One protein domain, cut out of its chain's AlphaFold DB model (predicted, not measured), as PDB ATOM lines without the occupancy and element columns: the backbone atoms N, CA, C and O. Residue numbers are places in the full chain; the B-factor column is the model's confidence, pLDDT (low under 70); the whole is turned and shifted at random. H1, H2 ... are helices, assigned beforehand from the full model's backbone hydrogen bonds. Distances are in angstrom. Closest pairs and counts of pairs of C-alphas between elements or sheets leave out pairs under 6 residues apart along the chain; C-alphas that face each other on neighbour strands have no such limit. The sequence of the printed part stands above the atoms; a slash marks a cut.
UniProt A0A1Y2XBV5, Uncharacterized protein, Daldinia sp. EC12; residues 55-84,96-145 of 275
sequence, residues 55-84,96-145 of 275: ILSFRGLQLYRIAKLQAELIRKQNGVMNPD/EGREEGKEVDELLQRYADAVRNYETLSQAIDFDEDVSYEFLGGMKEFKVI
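This is residues 55 to 84 and 96 to 145 of the 275 residues of an uncharacterized protein of Daldinia sp. EC12 (UniProt A0A1Y2XBV5). Picture two long helices, H1 and H2, side by side and running opposite ways at a shallow tilt, with a long tail that loops away past the end of H2. The pair makes the long axis, and residues 123 to 131 of the tail stick out. The printed part has 80 residues, is all helix in class with no named strand, and is only just loose, close to extended: the radius of gyration of the C-alphas is 17.1 A and the spans are 51 by 29 by 18 A.

Look first at H1, residues 58 to 81, then at H2, residues 96 to 122. They touch, and their closest C-alphas, those of Leu 69 and Tyr 111, are 6.0 A apart. Their lines stand at a shallow tilt of 25 degrees, opposite ways. Every O i to N i+4 pair is within hydrogen-bond range in H1, and 22 of 23 in H2.

Find C-alpha 58 at (325.954, 356.163, 243.844); from there H1 runs 34.6 A to C-alpha 81. H2 begins at C-alpha 96, (353.606, 377.042, 231.517), and runs 39.3 A to C-alpha 122 at (322.627, 353.081, 234.350).

Residues 85 to 95 are not printed, and C-alphas 84 and 96 are 15.9 A apart across this cut. Residues 123 to 145 hold no named element. pLDDT is under 70 at residues 55 to 57, 83 to 84, 96 to 97 and 122 to 145.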
ATOM      1  N   ILE A  55     321.127 357.427 252.193       50.62
ATOM      2  CA  ILE A  55     321.460 356.493 251.119       50.62
ATOM      3  C   ILE A  55     321.717 357.355 249.885       50.62
ATOM      4  O   ILE A  55     320.832 357.647 249.080       50.62
ATOM      5  N   LEU A  56     322.949 357.845 249.782       54.12
ATOM      6  CA  LEU A  56     323.432 358.527 248.603       54.12
ATOM      7  C   LEU A  56     323.476 357.478 247.501       54.12
ATOM      8  O   LEU A  56     324.387 356.653 247.442       54.12
ATOM      9  N   SER A  57     322.463 357.492 246.636       66.75
ATOM     10  CA  SER A  57     322.509 356.739 245.392       66.75
ATOM     11  C   SER A  57     323.835 357.056 244.709       66.75
ATOM     12  O   SER A  57     324.108 358.213 244.372       66.75
ATOM     13  N   PHE A  58     324.661 356.028 244.510       77.25
ATOM     14  CA  PHE A  58     325.954 356.163 243.844       77.25
ATOM     15  C   PHE A  58     325.800 356.880 242.496       77.25
ATOM     16  O   PHE A  58     326.614 357.723 242.137       77.25
ATOM     17  N   ARG A  59     324.672 356.659 241.808       70.94
ATOM     18  CA  ARG A  59     324.287 357.360 240.579       70.94
ATOM     19  C   ARG A  59     324.115 358.869 240.769       70.94
ATOM     20  O   ARG A  59     324.609 359.641 239.952       70.94
ATOM     21  N   GLY A  60     323.430 359.294 241.831       72.69
ATOM     22  CA  GLY A  60     323.278 360.714 242.163       72.69
ATOM     23  C   GLY A  60     324.630 361.375 242.432       72.69
ATOM     24  O   GLY A  60     324.893 362.480 241.960       72.69
ATOM     25  N   LEU A  61     325.528 360.651 243.100       81.06
ATOM     26  CA  LEU A  61     326.893 361.106 243.358       81.06
ATOM     27  C   LEU A  61     327.729 361.215 242.070       81.06
ATOM     28  O   LEU A  61     328.484 362.172 241.903       81.06
ATOM     29  N   GLN A  62     327.561 360.275 241.132       84.56
ATOM     30  CA  GLN A  62     328.208 360.332 239.817       84.56
ATOM     31  C   GLN A  62     327.688 361.504 238.976       84.56
ATOM     32  O   GLN A  62     328.490 362.223 238.386       84.56
ATOM     33  N   LEU A  63     326.378 361.772 238.974       78.44
ATOM     34  CA  LEU A  63     325.816 362.952 238.300       78.44
ATOM     35  C   LEU A  63     326.377 364.256 238.872       78.44
ATOM     36  O   LEU A  63     326.750 365.150 238.113       78.44
ATOM     37  N   TYR A  64     326.489 364.348 240.198       81.69
ATOM     38  CA  TYR A  64     327.120 365.492 240.852       81.69
ATOM     39  C   TYR A  64     328.584 365.658 240.420       81.69
ATOM     40  O   TYR A  64     329.017 366.765 240.099       81.69
ATOM     41  N   ARG A  65     329.341 364.555 240.348       87.50
ATOM     42  CA  ARG A  65     330.731 364.561 239.875       87.50
ATOM     43  C   ARG A  65     330.845 365.045 238.426       87.50
ATOM     44  O   ARG A  65     331.702 365.877 238.147       87.50
ATOM     45  N   ILE A  66     329.975 364.572 237.532       85.62
ATOM     46  CA  ILE A  66     329.920 365.000 236.124       85.62
ATOM     47  C   ILE A  66     329.638 366.505 236.036       85.62
ATOM     48  O   ILE A  66     330.373 367.224 235.362       85.62
ATOM     49  N   ALA A  67     328.633 367.003 236.763       78.25
ATOM     50  CA  ALA A  67     328.284 368.425 236.770       78.25
ATOM     51  C   ALA A  67     329.431 369.308 237.297       78.25
ATOM     52  O   ALA A  67     329.709 370.372 236.744       78.25
ATOM     53  N   LYS A  68     330.135 368.850 238.342       87.75
ATOM     54  CA  LYS A  68     331.316 369.540 238.877       87.75
ATOM     55  C   LYS A  68     332.438 369.633 237.834       87.75
ATOM     56  O   LYS A  68     332.981 370.717 237.639       87.75
ATOM     57  N   LEU A  69     332.741 368.532 237.142       88.62
ATOM     58  CA  LEU A  69     333.778 368.493 236.101       88.62
ATOM     59  C   LEU A  69     333.435 369.396 234.909       88.62
ATOM     60  O   LEU A  69     334.306 370.096 234.404       88.62
ATOM     61  N   GLN A  70     332.163 369.462 234.499       85.50
ATOM     62  CA  GLN A  70     331.725 370.399 233.456       85.50
ATOM     63  C   GLN A  70     331.952 371.859 233.858       85.50
ATOM     64  O   GLN A  70     332.434 372.652 233.053       85.50
ATOM     65  N   ALA A  71     331.633 372.222 235.102       81.06
ATOM     66  CA  ALA A  71     331.854 373.580 235.589       81.06
ATOM     67  C   ALA A  71     333.350 373.947 235.622       81.06
ATOM     68  O   ALA A  71     333.704 375.087 235.320       81.06
ATOM     69  N   GLU A  72     334.225 372.999 235.968       88.12
ATOM     70  CA  GLU A  72     335.684 373.181 235.939       88.12
ATOM     71  C   GLU A  72     336.213 373.340 234.504       88.12
ATOM     72  O   GLU A  72     336.996 374.256 234.251       88.12
ATOM     73  N   LEU A  73     335.721 372.535 233.554       88.81
ATOM     74  CA  LEU A  73     336.064 372.652 232.133       88.81
ATOM     75  C   LEU A  73     335.648 374.006 231.545       88.81
ATOM     76  O   LEU A  73     336.461 374.661 230.900       88.81
ATOM     77  N   ILE A  74     334.423 374.467 231.819       85.56
ATOM     78  CA  ILE A  74     333.933 375.772 231.341       85.56
ATOM     79  C   ILE A  74     334.781 376.915 231.910       85.56
ATOM     80  O   ILE A  74     335.113 377.860 231.197       85.56
ATOM     81  N   ARG A  75     335.160 376.840 233.192       83.25
ATOM     82  CA  ARG A  75     336.028 377.851 233.812       83.25
ATOM     83  C   ARG A  75     337.393 377.921 233.136       83.25
ATOM     84  O   ARG A  75     337.844 379.025 232.850       83.25
ATOM     85  N   LYS A  76     338.021 376.775 232.860       85.94
ATOM     86  CA  LYS A  76     339.317 376.742 232.169       85.94
ATOM     87  C   LYS A  76     339.211 377.188 230.714       85.94
ATOM     88  O   LYS A  76     340.025 377.987 230.277       85.94
ATOM     89  N   GLN A  77     338.174 376.761 229.996       81.88
ATOM     90  CA  GLN A  77     337.934 377.204 228.623       81.88
ATOM     91  C   GLN A  77     337.792 378.728 228.533       81.88
ATOM     92  O   GLN A  77     338.370 379.343 227.643       81.88
ATOM     93  N   ASN A  78     337.058 379.346 229.463       78.81
ATOM     94  CA  ASN A  78     336.900 380.800 229.488       78.81
ATOM     95  C   ASN A  78     338.218 381.530 229.781       78.81
ATOM     96  O   ASN A  78     338.422 382.612 229.240       78.81
ATOM     97  N   GLY A  79     339.103 380.941 230.595       78.44
ATOM     98  CA  GLY A  79     340.453 381.469 230.827       78.44
ATOM     99  C   GLY A  79     341.335 381.417 229.575       78.44
ATOM    100  O   GLY A  79     342.061 382.362 229.306       78.44
ATOM    101  N   VAL A  80     341.205 380.361 228.765       76.25
ATOM    102  CA  VAL A  80     341.963 380.202 227.510       76.25
ATOM    103  C   VAL A  80     341.400 381.061 226.368       76.25
ATOM    104  O   VAL A  80     342.157 381.546 225.535       76.25
ATOM    105  N   MET A  81     340.075 381.245 226.290       72.50
ATOM    106  CA  MET A  81     339.431 382.011 225.208       72.50
ATOM    107  C   MET A  81     339.463 383.528 225.410       72.50
ATOM    108  O   MET A  81     339.421 384.254 224.421       72.50
ATOM    109  N   ASN A  82     339.546 384.004 226.655       74.31
ATOM    110  CA  ASN A  82     339.766 385.414 226.971       74.31
ATOM    111  C   ASN A  82     341.117 385.572 227.682       74.31
ATOM    112  O   ASN A  82     341.130 385.865 228.880       74.31
ATOM    113  N   PRO A  83     342.251 385.365 226.986       67.50
ATOM    114  CA  PRO A  83     343.521 385.783 227.543       67.50
ATOM    115  C   PRO A  83     343.456 387.306 227.645       67.50
ATOM    116  O   PRO A  83     343.225 387.982 226.639       67.50
ATOM    117  N   ASP A  84     343.595 387.856 228.850       65.69
ATOM    118  CA  ASP A  84     343.732 389.301 229.012       65.69
ATOM    119  C   ASP A  84     344.798 389.801 228.017       65.69
ATOM    120  O   ASP A  84     345.866 389.201 227.872       65.69
ATOM    121  N   GLU A  96     354.891 376.801 230.857       68.69
ATOM    122  CA  GLU A  96     353.606 377.042 231.517       68.69
ATOM    123  C   GLU A  96     352.396 376.727 230.615       68.69
ATOM    124  O   GLU A  96     351.542 375.931 231.001       68.69
ATOM    125  N   GLY A  97     352.383 377.174 229.353       68.19
ATOM    126  CA  GLY A  97     351.292 376.852 228.415       68.19
ATOM    127  C   GLY A  97     351.198 375.354 228.084       68.19
ATOM    128  O   GLY A  97     350.121 374.807 227.832       68.19
ATOM    129  N   ARG A  98     352.331 374.637 228.154       74.31
ATOM    130  CA  ARG A  98     352.369 373.174 227.997       74.31
ATOM    131  C   ARG A  98     351.839 372.438 229.228       74.31
ATOM    132  O   ARG A  98     351.404 371.294 229.095       74.31
ATOM    133  N   GLU A  99     351.906 373.041 230.411       81.19
ATOM    134  CA  GLU A  99     351.312 372.487 231.630       81.19
ATOM    135  C   GLU A  99     349.800 372.713 231.648       81.19
ATOM    136  O   GLU A  99     349.060 371.759 231.883       81.19
ATOM    137  N   GLU A 100     349.322 373.893 231.249       81.12
ATOM    138  CA  GLU A 100     347.883 374.176 231.172       81.12
ATOM    139  C   GLU A 100     347.138 373.252 230.200       81.12
ATOM    140  O   GLU A 100     346.070 372.727 230.532       81.12
ATOM    141  N   GLY A 101     347.717 372.984 229.022       83.00
ATOM    142  CA  GLY A 101     347.141 372.039 228.062       83.00
ATOM    143  C   GLY A 101     346.983 370.631 228.645       83.00
ATOM    144  O   GLY A 101     345.935 370.003 228.484       83.00
ATOM    145  N   LYS A 102     347.976 370.161 229.414       88.69
ATOM    146  CA  LYS A 102     347.910 368.855 230.089       88.69
ATOM    147  C   LYS A 102     346.805 368.803 231.140       88.69
ATOM    148  O   LYS A 102     346.161 367.768 231.283       88.69
ATOM    149  N   GLU A 103     346.567 369.896 231.864       88.44
ATOM    150  CA  GLU A 103     345.495 369.953 232.863       88.44
ATOM    151  C   GLU A 103     344.099 369.896 232.230       88.44
ATOM    152  O   GLU A 103     343.188 369.273 232.782       88.44
ATOM    153  N   VAL A 104     343.912 370.544 231.075       88.75
ATOM    154  CA  VAL A 104     342.645 370.480 230.331       88.75
ATOM    155  C   VAL A 104     342.403 369.063 229.814       88.75
ATOM    156  O   VAL A 104     341.309 368.529 230.014       88.75
ATOM    157  N   ASP A 105     343.422 368.428 229.234       91.69
ATOM    158  CA  ASP A 105     343.341 367.041 228.762       91.69
ATOM    159  C   ASP A 105     343.020 366.070 229.907       91.69
ATOM    160  O   ASP A 105     342.166 365.190 229.770       91.69
ATOM    161  N   GLU A 106     343.631 366.262 231.080       95.25
ATOM    162  CA  GLU A 106     343.347 365.447 232.261       95.25
ATOM    163  C   GLU A 106     341.896 365.617 232.745       95.25
ATOM    164  O   GLU A 106     341.233 364.638 233.108       95.25
ATOM    165  N   LEU A 107     341.358 366.840 232.732       92.31
ATOM    166  CA  LEU A 107     339.960 367.091 233.096       92.31
ATOM    167  C   LEU A 107     338.978 366.489 232.089       92.31
ATOM    168  O   LEU A 107     337.957 365.932 232.503       92.31
ATOM    169  N   LEU A 108     339.284 366.559 230.791       92.06
ATOM    170  CA  LEU A 108     338.485 365.925 229.743       92.06
ATOM    171  C   LEU A 108     338.468 364.406 229.907       92.06
ATOM    172  O   LEU A 108     337.394 363.801 229.853       92.06
ATOM    173  N   GLN A 109     339.622 363.801 230.193       96.00
ATOM    174  CA  GLN A 109     339.724 362.370 230.457       96.00
ATOM    175  C   GLN A 109     338.888 361.969 231.681       96.00
ATOM    176  O   GLN A 109     338.059 361.061 231.603       96.00
ATOM    177  N   ARG A 110     339.015 362.702 232.796       94.12
ATOM    178  CA  ARG A 110     338.226 362.465 234.020       94.12
ATOM    179  C   ARG A 110     336.723 362.628 233.787       94.12
ATOM    180  O   ARG A 110     335.929 361.907 234.394       94.12
ATOM    181  N   TYR A 111     336.322 363.576 232.941       91.06
ATOM    182  CA  TYR A 111     334.929 363.774 232.554       91.06
ATOM    183  C   TYR A 111     334.407 362.606 231.711       91.06
ATOM    184  O   TYR A 111     333.347 362.061 232.027       91.06
ATOM    185  N   ALA A 112     335.163 362.168 230.701       90.25
ATOM    186  CA  ALA A 112     334.812 361.016 229.874       90.25
ATOM    187  C   ALA A 112     334.663 359.738 230.715       90.25
ATOM    188  O   ALA A 112     333.666 359.022 230.586       90.25
ATOM    189  N   ASP A 113     335.590 359.498 231.646       94.44
ATOM    190  CA  ASP A 113     335.530 358.360 232.565       94.44
ATOM    191  C   ASP A 113     334.307 358.439 233.491       94.44
ATOM    192  O   ASP A 113     333.637 357.433 233.730       94.44
ATOM    193  N   ALA A 114     333.966 359.629 233.998       89.56
ATOM    194  CA  ALA A 114     332.776 359.818 234.826       89.56
ATOM    195  C   ALA A 114     331.479 359.531 234.050       89.56
ATOM    196  O   ALA A 114     330.592 358.855 234.576       89.56
ATOM    197  N   VAL A 115     331.381 359.983 232.796       86.75
ATOM    198  CA  VAL A 115     330.232 359.704 231.919       86.75
ATOM    199  C   VAL A 115     330.134 358.211 231.606       86.75
ATOM    200  O   VAL A 115     329.072 357.622 231.792       86.75
ATOM    201  N   ARG A 116     331.244 357.566 231.230       88.00
ATOM    202  CA  ARG A 116     331.288 356.122 230.953       88.00
ATOM    203  C   ARG A 116     330.887 355.285 232.169       88.00
ATOM    204  O   ARG A 116     330.117 354.331 232.047       88.00
ATOM    205  N   ASN A 117     331.383 355.644 233.353       87.25
ATOM    206  CA  ASN A 117     331.013 354.981 234.604       87.25
ATOM    207  C   ASN A 117     329.524 355.166 234.906       87.25
ATOM    208  O   ASN A 117     328.851 354.209 235.284       87.25
ATOM    209  N   TYR A 118     328.989 356.369 234.696       85.69
ATOM    210  CA  TYR A 118     327.561 356.627 234.849       85.69
ATOM    211  C   TYR A 118     326.709 355.787 233.888       85.69
ATOM    212  O   TYR A 118     325.724 355.189 234.322       85.69
ATOM    213  N   GLU A 119     327.101 355.681 232.616       77.25
ATOM    214  CA  GLU A 119     326.406 354.845 231.633       77.25
ATOM    215  C   GLU A 119     326.420 353.371 232.044       77.25
ATOM    216  O   GLU A 119     325.367 352.733 232.068       77.25
ATOM    217  N   THR A 120     327.577 352.855 232.466       81.69
ATOM    218  CA  THR A 120     327.729 351.463 232.921       81.69
ATOM    219  C   THR A 120     326.802 351.155 234.101       81.69
ATOM    220  O   THR A 120     326.133 350.125 234.122       81.69
ATOM    221  N   LEU A 121     326.689 352.081 235.057       78.75
ATOM    222  CA  LEU A 121     325.794 351.943 236.212       78.75
ATOM    223  C   LEU A 121     324.314 352.078 235.838       78.75
ATOM    224  O   LEU A 121     323.454 351.503 236.500       78.75
ATOM    225  N   SER A 122     324.003 352.853 234.798       66.69
ATOM    226  CA  SER A 122     322.627 353.081 234.350       66.69
ATOM    227  C   SER A 122     322.033 351.905 233.571       66.69
ATOM    228  O   SER A 122     320.813 351.779 233.515       66.69
ATOM    229  N   GLN A 123     322.871 351.035 233.001       63.84
ATOM    230  CA  GLN A 123     322.429 349.876 232.219       63.84
ATOM    231  C   GLN A 123     321.920 348.709 233.077       63.84
ATOM    232  O   GLN A 123     321.244 347.832 232.549       63.84
ATOM    233  N   ALA A 124     322.226 348.691 234.377       55.31
ATOM    234  CA  ALA A 124     321.976 347.542 235.247       55.31
ATOM    235  C   ALA A 124     320.659 347.604 236.049       55.31
ATOM    236  O   ALA A 124     320.399 346.698 236.834       55.31
ATOM    237  N   ILE A 125     319.846 348.660 235.912       50.78
ATOM    238  CA  ILE A 125     318.681 348.881 236.788       50.78
ATOM    239  C   ILE A 125     317.461 349.301 235.956       50.78
ATOM    240  O   ILE A 125     317.403 350.429 235.464       50.78
ATOM    241  N   ASP A 126     316.480 348.402 235.839       45.25
ATOM    242  CA  ASP A 126     315.106 348.750 235.462       45.25
ATOM    243  C   ASP A 126     314.434 349.401 236.677       45.25
ATOM    244  O   ASP A 126     314.418 348.838 237.772       45.25
ATOM    245  N   PHE A 127     313.926 350.620 236.509       47.56
ATOM    246  CA  PHE A 127     313.184 351.303 237.565       47.56
ATOM    247  C   PHE A 127     311.710 350.922 237.471       47.56
ATOM    248  O   PHE A 127     311.100 351.102 236.418       47.56
ATOM    249  N   ASP A 128     311.140 350.478 238.589       38.47
ATOM    250  CA  ASP A 128     309.691 350.461 238.773       38.47
ATOM    251  C   ASP A 128     309.177 351.914 238.740       38.47
ATOM    252  O   ASP A 128     309.757 352.809 239.365       38.47
ATOM    253  N   GLU A 129     308.131 352.170 237.953       47.16
ATOM    254  CA  GLU A 129     307.793 353.477 237.354       47.16
ATOM    255  C   GLU A 129     307.369 354.581 238.365       47.16
ATOM    256  O   GLU A 129     307.202 355.746 237.979       47.16
ATOM    257  N   ASP A 130     307.278 354.259 239.666       41.81
ATOM    258  CA  ASP A 130     306.568 355.069 240.670       41.81
ATOM    259  C   ASP A 130     307.307 355.370 241.991       41.81
ATOM    260  O   ASP A 130     306.726 355.986 242.888       41.81
ATOM    261  N   VAL A 131     308.594 355.042 242.145       40.53
ATOM    262  CA  VAL A 131     309.300 355.353 243.407       40.53
ATOM    263  C   VAL A 131     309.865 356.779 243.396       40.53
ATOM    264  O   VAL A 131     310.915 357.061 242.814       40.53
ATOM    265  N   SER A 132     309.179 357.710 244.068       41.47
ATOM    266  CA  SER A 132     309.731 359.032 244.375       41.47
ATOM    267  C   SER A 132     310.728 358.922 245.531       41.47
ATOM    268  O   SER A 132     310.333 358.735 246.680       41.47
ATOM    269  N   TYR A 133     312.021 359.048 245.247       44.88
ATOM    270  CA  TYR A 133     313.039 359.092 246.296       44.88
ATOM    271  C   TYR A 133     313.096 360.497 246.908       44.88
ATOM    272  O   TYR A 133     313.436 361.467 246.227       44.88
ATOM    273  N   GLU A 134     312.778 360.610 248.195       39.94
ATOM    274  CA  GLU A 134     313.032 361.819 248.981       39.94
ATOM    275  C   GLU A 134     314.528 361.853 249.329       39.94
ATOM    276  O   GLU A 134     315.011 361.174 250.234       39.94
ATOM    277  N   PHE A 135     315.302 362.560 248.506       40.44
ATOM    278  CA  PHE A 135     316.755 362.612 248.617       40.44
ATOM    279  C   PHE A 135     317.163 363.686 249.635       40.44
ATOM    280  O   PHE A 135     316.784 364.844 249.485       40.44
ATOM    281  N   LEU A 136     317.982 363.294 250.621       40.09
ATOM    282  CA  LEU A 136     318.536 364.119 251.711       40.09
ATOM    283  C   LEU A 136     317.496 364.552 252.755       40.09
ATOM    284  O   LEU A 136     316.896 365.620 252.665       40.09
ATOM    285  N   GLY A 137     317.352 363.717 253.792       38.72
ATOM    286  CA  GLY A 137     316.442 363.908 254.922       38.72
ATOM    287  C   GLY A 137     316.220 365.371 255.317       38.72
ATOM    288  O   GLY A 137     317.131 366.055 255.786       38.72
ATOM    289  N   GLY A 138     314.985 365.834 255.116       37.78
ATOM    290  CA  GLY A 138     314.447 367.079 255.663       37.78
ATOM    291  C   GLY A 138     315.015 368.390 255.112       37.78
ATOM    292  O   GLY A 138     314.449 369.444 255.405       37.78
ATOM    293  N   MET A 139     316.075 368.376 254.299       42.28
ATOM    294  CA  MET A 139     316.508 369.570 253.572       42.28
ATOM    295  C   MET A 139     315.747 369.607 252.250       42.28
ATOM    296  O   MET A 139     316.044 368.852 251.331       42.28
ATOM    297  N   LYS A 140     314.739 370.488 252.167       41.84
ATOM    298  CA  LYS A 140     313.855 370.743 251.008       41.84
ATOM    299  C   LYS A 140     314.591 371.237 249.739       41.84
ATOM    300  O   LYS A 140     314.042 372.031 248.981       41.84
ATOM    301  N   GLU A 141     315.833 370.831 249.508       41.12
ATOM    302  CA  GLU A 141     316.713 371.405 248.491       41.12
ATOM    303  C   GLU A 141     316.781 370.581 247.200       41.12
ATOM    304  O   GLU A 141     317.126 371.135 246.160       41.12
ATOM    305  N   PHE A 142     316.385 369.300 247.208       37.09
ATOM    306  CA  PHE A 142     316.425 368.459 246.007       37.09
ATOM    307  C   PHE A 142     315.135 367.661 245.812       37.09
ATOM    308  O   PHE A 142     315.051 366.469 246.095       37.09
ATOM    309  N   LYS A 143     314.114 368.325 245.263       39.53
ATOM    310  CA  LYS A 143     312.950 367.639 244.698       39.53
ATOM    311  C   LYS A 143     313.302 367.199 243.277       39.53
ATOM    312  O   LYS A 143     313.420 368.036 242.385       39.53
ATOM    313  N   VAL A 144     313.448 365.894 243.043       39.31
ATOM    314  CA  VAL A 144     313.456 365.351 241.677       39.31
ATOM    315  C   VAL A 144     312.020 365.445 241.157       39.31
ATOM    316  O   VAL A 144     311.189 364.571 241.384       39.31
ATOM    317  N   ILE A 145     311.685 366.579 240.543       38.69
ATOM    318  CA  ILE A 145     310.359 366.827 239.974       38.69
ATOM    319  C   ILE A 145     310.258 366.029 238.667       38.69
ATOM    320  O   ILE A 145     311.069 366.217 237.758       38.69
TER     321      ILE A 145